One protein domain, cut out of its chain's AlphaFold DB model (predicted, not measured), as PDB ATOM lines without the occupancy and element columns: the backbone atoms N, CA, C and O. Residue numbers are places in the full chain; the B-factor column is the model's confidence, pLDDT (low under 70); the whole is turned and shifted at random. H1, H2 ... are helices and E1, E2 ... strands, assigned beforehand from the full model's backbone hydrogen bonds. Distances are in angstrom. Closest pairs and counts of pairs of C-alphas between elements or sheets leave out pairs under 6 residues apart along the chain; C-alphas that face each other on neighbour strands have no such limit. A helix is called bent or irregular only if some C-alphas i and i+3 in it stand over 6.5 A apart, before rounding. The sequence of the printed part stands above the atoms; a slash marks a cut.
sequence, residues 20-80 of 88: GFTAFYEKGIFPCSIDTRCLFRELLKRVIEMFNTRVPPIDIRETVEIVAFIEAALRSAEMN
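What this domain is: This is residues 20 to 80 of the 88 residues of an uncharacterized protein of Candidatus Bathyarchaeota archaeon (UniProt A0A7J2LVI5). The model is an open, C-shaped chain of three separate pieces, a two-stranded hairpin of E1 and E2, then helix H1, then the long helix H2, with an empty middle and no shared core. H1 leads from the hairpin to the far side of the C, where H2 sets off as a long arm; residues 59 to 80, of which 60 to 78 belong to H2, stick out free. The printed part has 61 residues with two named strands and two named helices in the order E1, E2, H1, H2; the small sheet has the order E1 - E2 and is antiparallel, and the class is mixed, helices and strands. The whole is extended, with a radius of gyration of the C-alphas of 16.4 A and spans of 45 by 32 by 25 A.

How they stand to each other: E1, residues 20 to 25, and E2, residues 28 to 34, form a hairpin with a tight link of 2 residues. The two strands are antiparallel, with 167 degrees between their N-to-C directions. The C-alphas of Thr 22 and Pro 31 face each other at 4.3 A. N 23 and O 30 are within hydrogen-bond range at 2.9 A, and N 30 and O 23 at 2.8 A. A tight link of 4 residues joins E2 to H1, residues 39 to 53. A short link of 6 residues joins H1 to H2, residues 60 to 78, yet H1 and H2 are apart, with no C-alpha of the one within 8 A of the other. E1 is apart from H1 and from H2, and E2 is apart from H2. Every O i to N i+4 pair inside H1 and H2 is within hydrogen-bond range.

Where its parts are: E1 begins at C-alpha 20, (-31.259, -3.377, -52.072), and is 16.3 A long from first to last C-alpha. E2 is 19.4 A long and ends at C-alpha 34, (-28.351, 1.099, -52.074). H1 has 15 residues and a length of 21.4 A. H2, the longest helix with 19 residues, is 27.7 A long and ends at C-alpha 78, (-29.837, -26.386, -38.030). Neither helix is bent.

The domain as a whole: The two C-alphas farthest apart are those of Asn 52 and Asn 80, at 45.8 A, while the first and last printed C-alphas, those of Gly 20 and Asn 80, are 27.1 A apart. Residues 24 to 29 also stand free, as do residues 36 to 45, of which 39 to 45 belong to H1. The printed part has no cut, and no link is long. The mean pLDDT of the printed part is 95.1, and no printed residue is under 70.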
ATOM      1  N   GLY A  20     -30.014  -3.839 -51.497       93.38
ATOM      2  CA  GLY A  20     -31.259  -3.377 -52.072       93.38
ATOM      3  C   GLY A  20     -32.427  -4.266 -51.695       93.38
ATOM      4  O   GLY A  20     -32.280  -5.260 -50.986       93.38
ATOM      5  N   PHE A  21     -33.595  -3.892 -52.189       95.69
ATOM      6  CA  PHE A  21     -34.808  -4.687 -52.084       95.69
ATOM      7  C   PHE A  21     -35.738  -4.352 -53.247       95.69
ATOM      8  O   PHE A  21     -35.585  -3.335 -53.919       95.69
ATOM      9  N   THR A  22     -36.729  -5.205 -53.478       97.38
ATOM     10  CA  THR A  22     -37.862  -4.880 -54.346       97.38
ATOM     11  C   THR A  22     -39.131  -4.997 -53.524       97.38
ATOM     12  O   THR A  22     -39.422  -6.065 -52.991       97.38
ATOM     13  N   ALA A  23     -39.868  -3.896 -53.392       97.12
ATOM     14  CA  ALA A  23     -41.156  -3.884 -52.713       97.12
ATOM     15  C   ALA A  23     -42.289  -4.009 -53.731       97.12
ATOM     16  O   ALA A  23     -42.381  -3.220 -54.672       97.12
ATOM     17  N   PHE A  24     -43.168  -4.978 -53.507       96.94
ATOM     18  CA  PHE A  24     -44.396  -5.180 -54.267       96.94
ATOM     19  C   PHE A  24     -45.567  -4.699 -53.413       96.94
ATOM     20  O   PHE A  24     -45.703  -5.115 -52.263       96.94
ATOM     21  N   TYR A  25     -46.387  -3.797 -53.943       95.38
ATOM     22  CA  TYR A  25     -47.523  -3.215 -53.229       95.38
ATOM     23  C   TYR A  25     -48.631  -2.816 -54.210       95.38
ATOM     24  O   TYR A  25     -48.425  -2.797 -55.419       95.38
ATOM     25  N   GLU A  26     -49.819  -2.487 -53.696       96.88
ATOM     26  CA  GLU A  26     -51.034  -2.233 -54.498       96.88
ATOM     27  C   GLU A  26     -50.824  -1.217 -55.636       96.88
ATOM     28  O   GLU A  26     -51.394  -1.353 -56.715       96.88
ATOM     29  N   LYS A  27     -49.975  -0.209 -55.410       97.25
ATOM     30  CA  LYS A  27     -49.743   0.887 -56.363       97.25
ATOM     31  C   LYS A  27     -48.547   0.655 -57.290       97.25
ATOM     32  O   LYS A  27     -48.286   1.505 -58.137       97.25
ATOM     33  N   GLY A  28     -47.818  -0.455 -57.147       96.94
ATOM     34  CA  GLY A  28     -46.740  -0.808 -58.066       96.94
ATOM     35  C   GLY A  28     -45.600  -1.623 -57.464       96.94
ATOM     36  O   GLY A  28     -45.709  -2.253 -56.413       96.94
ATOM     37  N   ILE A  29     -44.480  -1.603 -58.185       98.12
ATOM     38  CA  ILE A  29     -43.247  -2.309 -57.841       98.12
ATOM     39  C   ILE A  29     -42.147  -1.264 -57.682       98.12
ATOM     40  O   ILE A  29     -41.900  -0.478 -58.594       98.12
ATOM     41  N   PHE A  30     -41.495  -1.248 -56.522       97.50
ATOM     42  CA  PHE A  30     -40.415  -0.319 -56.206       97.50
ATOM     43  C   PHE A  30     -39.099  -1.079 -56.010       97.50
ATOM     44  O   PHE A  30     -38.876  -1.641 -54.932       97.50
ATOM     45  N   PRO A  31     -38.229  -1.129 -57.034       97.00
ATOM     46  CA  PRO A  31     -36.861  -1.588 -56.869       97.00
ATOM     47  C   PRO A  31     -36.015  -0.482 -56.227       97.00
ATOM     48  O   PRO A  31     -36.034   0.669 -56.659       97.00
ATOM     49  N   CYS A  32     -35.246  -0.839 -55.204       95.12
ATOM     50  CA  CYS A  32     -34.314   0.049 -54.527       95.12
ATOM     51  C   CYS A  32     -32.924  -0.582 -54.523       95.12
ATOM     52  O   CYS A  32     -32.747  -1.680 -53.998       95.12
ATOM     53  N   SER A  33     -31.946   0.135 -55.071       92.88
ATOM     54  CA  SER A  33     -30.524  -0.187 -54.945       92.88
ATOM     55  C   SER A  33     -29.877   0.803 -53.983       92.88
ATOM     56  O   SER A  33     -30.133   2.006 -54.054       92.88
ATOM     57  N   ILE A  34     -29.036   0.303 -53.088       89.12
ATOM     58  CA  ILE A  34     -28.351   1.099 -52.074       89.12
ATOM     59  C   ILE A  34     -26.892   1.262 -52.496       89.12
ATOM     60  O   ILE A  34     -26.144   0.290 -52.594       89.12
ATOM     61  N   ASP A  35     -26.485   2.510 -52.723       88.19
ATOM     62  CA  ASP A  35     -25.093   2.855 -52.995       88.19
ATOM     63  C   ASP A  35     -24.264   2.801 -51.708       88.19
ATOM     64  O   ASP A  35     -24.480   3.561 -50.760       88.19
ATOM     65  N   THR A  36     -23.283   1.908 -51.685       86.19
ATOM     66  CA  THR A  36     -22.444   1.677 -50.510       86.19
ATOM     67  C   THR A  36     -21.220   2.582 -50.431       86.19
ATOM     68  O   THR A  36     -20.575   2.619 -49.381       86.19
ATOM     69  N   ARG A  37     -20.912   3.372 -51.474       89.19
ATOM     70  CA  ARG A  37     -19.700   4.217 -51.537       89.19
ATOM     71  C   ARG A  37     -19.573   5.175 -50.355       89.19
ATOM     72  O   ARG A  37     -18.468   5.447 -49.894       89.19
ATOM     73  N   CYS A  38     -20.702   5.668 -49.848       88.88
ATOM     74  CA  CYS A  38     -20.755   6.604 -48.724       88.88
ATOM     75  C   CYS A  38     -21.420   6.019 -47.469       88.88
ATOM     76  O   CYS A  38     -21.634   6.762 -46.512       88.88
ATOM     77  N   LEU A  39     -21.724   4.716 -47.435       88.69
ATOM     78  CA  LEU A  39     -22.559   4.113 -46.389       88.69
ATOM     79  C   LEU A  39     -22.022   4.386 -44.978       88.69
ATOM     80  O   LEU A  39     -22.751   4.884 -44.126       88.69
ATOM     81  N   PHE A  40     -20.730   4.140 -44.744       91.12
ATOM     82  CA  PHE A  40     -20.110   4.374 -43.436       91.12
ATOM     83  C   PHE A  40     -20.119   5.848 -43.025       91.12
ATOM     84  O   PHE A  40     -20.304   6.158 -41.850       91.12
ATOM     85  N   ARG A  41     -19.949   6.767 -43.985       94.56
ATOM     86  CA  ARG A  41     -20.005   8.209 -43.718       94.56
ATOM     87  C   ARG A  41     -21.405   8.616 -43.270       94.56
ATOM     88  O   ARG A  41     -21.532   9.335 -42.283       94.56
ATOM     89  N   GLU A  42     -22.439   8.169 -43.979       93.62
ATOM     90  CA  GLU A  42     -23.825   8.493 -43.632       93.62
ATOM     91  C   GLU A  42     -24.260   7.822 -42.323       93.62
ATOM     92  O   GLU A  42     -24.924   8.457 -41.504       93.62
ATOM     93  N   LEU A  43     -23.805   6.591 -42.061       94.12
ATOM     94  CA  LEU A  43     -24.025   5.911 -40.785       94.12
ATOM     95  C   LEU A  43     -23.397   6.687 -39.620       94.12
ATOM     96  O   LEU A  43     -24.059   6.943 -38.616       94.12
ATOM     97  N   LEU A  44     -22.139   7.115 -39.757       96.56
ATOM     98  CA  LEU A  44     -21.440   7.833 -38.692       96.56
ATOM     99  C   LEU A  44     -22.112   9.172 -38.361       96.56
ATOM    100  O   LEU A  44     -22.159   9.549 -37.192       96.56
ATOM    101  N   LYS A  45     -22.695   9.868 -39.349       96.69
ATOM    102  CA  LYS A  45     -23.498  11.078 -39.092       96.69
ATOM    103  C   LYS A  45     -24.661  10.792 -38.140       96.69
ATOM    104  O   LYS A  45     -24.854  11.549 -37.194       96.69
ATOM    105  N   ARG A  46     -25.393   9.690 -38.351       96.69
ATOM    106  CA  ARG A  46     -26.505   9.267 -37.478       96.69
ATOM    107  C   ARG A  46     -26.020   8.883 -36.081       96.69
ATOM    108  O   ARG A  46     -26.653   9.247 -35.097       96.69
ATOM    109  N   VAL A  47     -24.875   8.206 -35.984       95.94
ATOM    110  CA  VAL A  47     -24.253   7.861 -34.695       95.94
ATOM    111  C   VAL A  47     -23.877   9.123 -33.910       95.94
ATOM    112  O   VAL A  47     -24.228   9.243 -32.740       95.94
ATOM    113  N   ILE A  48     -23.209  10.091 -34.545       97.94
ATOM    114  CA  ILE A  48     -22.837  11.365 -33.906       97.94
ATOM    115  C   ILE A  48     -24.088  12.135 -33.457       97.94
ATOM    116  O   ILE A  48     -24.132  12.646 -32.338       97.94
ATOM    117  N   GLU A  49     -25.115  12.196 -34.304       98.00
ATOM    118  CA  GLU A  49     -26.399  12.833 -33.993       98.00
ATOM    119  C   GLU A  49     -27.070  12.205 -32.764       98.00
ATOM    120  O   GLU A  49     -27.506  12.929 -31.866       98.00
ATOM    121  N   MET A  50     -27.066  10.874 -32.662       97.50
ATOM    122  CA  MET A  50     -27.554  10.158 -31.485       97.50
ATOM    123  C   MET A  50     -26.793  10.542 -30.216       97.50
ATOM    124  O   MET A  50     -27.417  10.810 -29.194       97.50
ATOM    125  N   PHE A  51     -25.458  10.603 -30.250       97.62
ATOM    126  CA  PHE A  51     -24.678  10.986 -29.066       97.62
ATOM    127  C   PHE A  51     -24.934  12.434 -28.636       97.62
ATOM    128  O   PHE A  51     -25.044  12.707 -27.440       97.62
ATOM    129  N   ASN A  52     -25.074  13.353 -29.594       98.38
ATOM    130  CA  ASN A  52     -25.339  14.763 -29.309       98.38
ATOM    131  C   ASN A  52     -26.742  14.988 -28.731       98.38
ATOM    132  O   ASN A  52     -26.909  15.757 -27.786       98.38
ATOM    133  N   THR A  53     -27.753  14.328 -29.299       97.94
ATOM    134  CA  THR A  53     -29.164  14.523 -28.920       97.94
ATOM    135  C   THR A  53     -29.635  13.585 -27.812       97.94
ATOM    136  O   THR A  53     -30.642  13.863 -27.166       97.94
ATOM    137  N   ARG A  54     -28.910  12.485 -27.574       96.81
ATOM    138  CA  ARG A  54     -29.328  11.330 -26.762       96.81
ATOM    139  C   ARG A  54     -30.606  10.649 -27.263       96.81
ATOM    140  O   ARG A  54     -31.246   9.925 -26.505       96.81
ATOM    141  N   VAL A  55     -30.964  10.859 -28.528       96.06
ATOM    142  CA  VAL A  55     -32.114  10.223 -29.173       96.06
ATOM    143  C   VAL A  55     -31.594   9.182 -30.167       96.06
ATOM    144  O   VAL A  55     -30.828   9.540 -31.064       96.06
ATOM    145  N   PRO A  56     -31.954   7.895 -30.027       94.75
ATOM    146  CA  PRO A  56     -31.527   6.878 -30.976       94.75
ATOM    147  C   PRO A  56     -32.197   7.102 -32.345       94.75
ATOM    148  O   PRO A  56     -33.343   7.550 -32.402       94.75
ATOM    149  N   PRO A  57     -31.507   6.798 -33.463       93.94
ATOM    150  CA  PRO A  57     -32.036   7.045 -34.806       93.94
ATOM    151  C   PRO A  57     -33.157   6.068 -35.191       93.94
ATOM    152  O   PRO A  57     -33.866   6.300 -36.166       93.94
ATOM    153  N   ILE A  58     -33.289   4.975 -34.440       94.31
ATOM    154  CA  ILE A  58     -34.338   3.963 -34.539       94.31
ATOM    155  C   ILE A  58     -34.726   3.531 -33.126       94.31
ATOM    156  O   ILE A  58     -33.939   3.675 -32.187       94.31
ATOM    157  N   ASP A  59     -35.922   2.979 -32.969       95.25
ATOM    158  CA  ASP A  59     -36.302   2.343 -31.714       95.25
ATOM    159  C   ASP A  59     -35.416   1.114 -31.458       95.25
ATOM    160  O   ASP A  59     -35.147   0.326 -32.366       95.25
ATOM    161  N   ILE A  60     -34.955   0.929 -30.221       92.25
ATOM    162  CA  ILE A  60     -34.118  -0.222 -29.860       92.25
ATOM    163  C   ILE A  60     -34.833  -1.557 -30.112       92.25
ATOM    164  O   ILE A  60     -34.178  -2.550 -30.426       92.25
ATOM    165  N   ARG A  61     -36.169  -1.576 -30.038       93.94
ATOM    166  CA  ARG A  61     -36.990  -2.761 -30.316       93.94
ATOM    167  C   ARG A  61     -36.797  -3.275 -31.741       93.94
ATOM    168  O   ARG A  61     -36.657  -4.476 -31.913       93.94
ATOM    169  N   GLU A  62     -36.642  -2.385 -32.721       93.31
ATOM    170  CA  GLU A  62     -36.343  -2.758 -34.114       93.31
ATOM    171  C   GLU A  62     -35.016  -3.525 -34.211       93.31
ATOM    172  O   GLU A  62     -34.887  -4.505 -34.940       93.31
ATOM    173  N   THR A  63     -34.011  -3.114 -33.428       93.31
ATOM    174  CA  THR A  63     -32.711  -3.804 -33.405       93.31
ATOM    175  C   THR A  63     -32.839  -5.197 -32.791       93.31
ATOM    176  O   THR A  63     -32.256  -6.150 -33.305       93.31
ATOM    177  N   VAL A  64     -33.615  -5.328 -31.710       95.19
ATOM    178  CA  VAL A  64     -33.884  -6.622 -31.062       95.19
ATOM    179  C   VAL A  64     -34.634  -7.559 -32.012       95.19
ATOM    180  O   VAL A  64     -34.246  -8.715 -32.146       95.19
ATOM    181  N   GLU A  65     -35.638  -7.057 -32.733       93.94
ATOM    182  CA  GLU A  65     -36.393  -7.834 -33.722       93.94
ATOM    183  C   GLU A  65     -35.508  -8.347 -34.869       93.94
ATOM    184  O   GLU A  65     -35.613  -9.513 -35.255       93.94
ATOM    185  N   ILE A  66     -34.578  -7.524 -35.371       94.25
ATOM    186  CA  ILE A  66     -33.602  -7.947 -36.389       94.25
ATOM    187  C   ILE A  66     -32.731  -9.097 -35.867       94.25
ATOM    188  O   ILE A  66     -32.518 -10.083 -36.575       94.25
ATOM    189  N   VAL A  67     -32.227  -8.993 -34.633       95.75
ATOM    190  CA  VAL A  67     -31.389 -10.042 -34.028       95.75
ATOM    191  C   VAL A  67     -32.188 -11.330 -33.818       95.75
ATOM    192  O   VAL A  67     -31.694 -12.405 -34.155       95.75
ATOM    193  N   ALA A  68     -33.428 -11.231 -33.337       96.00
ATOM    194  CA  ALA A  68     -34.321 -12.373 -33.159       96.00
ATOM    195  C   ALA A  68     -34.630 -13.085 -34.487       96.00
ATOM    196  O   ALA A  68     -34.632 -14.314 -34.553       96.00
ATOM    197  N   PHE A  69     -34.830 -12.335 -35.575       95.06
ATOM    198  CA  PHE A  69     -34.986 -12.915 -36.910       95.06
ATOM    199  C   PHE A  69     -33.733 -13.684 -37.357       95.06
ATOM    200  O   PHE A  69     -33.843 -14.795 -37.879       95.06
ATOM    201  N   ILE A  70     -32.540 -13.117 -37.142       95.56
ATOM    202  CA  ILE A  70     -31.267 -13.769 -37.491       95.56
ATOM    203  C   ILE A  70     -31.074 -15.061 -36.682       95.56
ATOM    204  O   ILE A  70     -30.642 -16.071 -37.241       95.56
ATOM    205  N   GLU A  71     -31.420 -15.053 -35.393       96.56
ATOM    206  CA  GLU A  71     -31.364 -16.231 -34.516       96.56
ATOM    207  C   GLU A  71     -32.324 -17.335 -34.980       96.56
ATOM    208  O   GLU A  71     -31.908 -18.484 -35.156       96.56
ATOM    209  N   ALA A  72     -33.572 -16.977 -35.294       96.56
ATOM    210  CA  ALA A  72     -34.558 -17.917 -35.812       96.56
ATOM    211  C   ALA A  72     -34.124 -18.515 -37.161       96.56
ATOM    212  O   ALA A  72     -34.278 -19.716 -37.388       96.56
ATOM    213  N   ALA A  73     -33.534 -17.712 -38.051       95.50
ATOM    214  CA  ALA A  73     -33.002 -18.193 -39.324       95.50
ATOM    215  C   ALA A  73     -31.836 -19.182 -39.131       95.50
ATOM    216  O   ALA A  73     -31.766 -20.193 -39.833       95.50
ATOM    217  N   LEU A  74     -30.950 -18.927 -38.160       95.81
ATOM    218  CA  LEU A  74     -29.850 -19.833 -37.820       95.81
ATOM    219  C   LEU A  74     -30.373 -21.182 -37.308       95.81
ATOM    220  O   LEU A  74     -29.980 -22.227 -37.824       95.81
ATOM    221  N   ARG A  75     -31.319 -21.170 -36.364       97.38
ATOM    222  CA  ARG A  75     -31.957 -22.394 -35.851       97.38
ATOM    223  C   ARG A  75     -32.724 -23.151 -36.926       97.38
ATOM    224  O   ARG A  75     -32.682 -24.376 -36.969       97.38
ATOM    225  N   SER A  76     -33.406 -22.435 -37.819       97.56
ATOM    226  CA  SER A  76     -34.096 -23.045 -38.958       97.56
ATOM    227  C   SER A  76     -33.107 -23.825 -39.826       97.56
ATOM    228  O   SER A  76     -33.378 -24.973 -40.172       97.56
ATOM    229  N   ALA A  77     -31.924 -23.263 -40.099       96.19
ATOM    230  CA  ALA A  77     -30.871 -23.941 -40.855       96.19
ATOM    231  C   ALA A  77     -30.366 -25.221 -40.158       96.19
ATOM    232  O   ALA A  77     -30.206 -26.246 -40.820       96.19
ATOM    233  N   GLU A  78     -30.187 -25.198 -38.833       97.25
ATOM    234  CA  GLU A  78     -29.837 -26.386 -38.030       97.25
ATOM    235  C   GLU A  78     -30.929 -27.471 -38.072       97.25
ATOM    236  O   GLU A  78     -30.644 -28.662 -37.951       97.25
ATOM    237  N   MET A  79     -32.181 -27.068 -38.303       97.56
ATOM    238  CA  MET A  79     -33.357 -27.934 -38.416       97.56
ATOM    239  C   MET A  79     -33.740 -28.260 -39.871       97.56
ATOM    240  O   MET A  79     -34.906 -28.525 -40.159       97.56
ATOM    241  N   ASN A  80     -32.779 -28.255 -40.803       97.31
ATOM    242  CA  ASN A  80     -32.997 -28.524 -42.234       97.31
ATOM    243  C   ASN A  80     -34.015 -27.581 -42.913       97.31
ATOM    244  O   ASN A  80     -34.749 -27.991 -43.811       97.31
TER     245      ASN A  80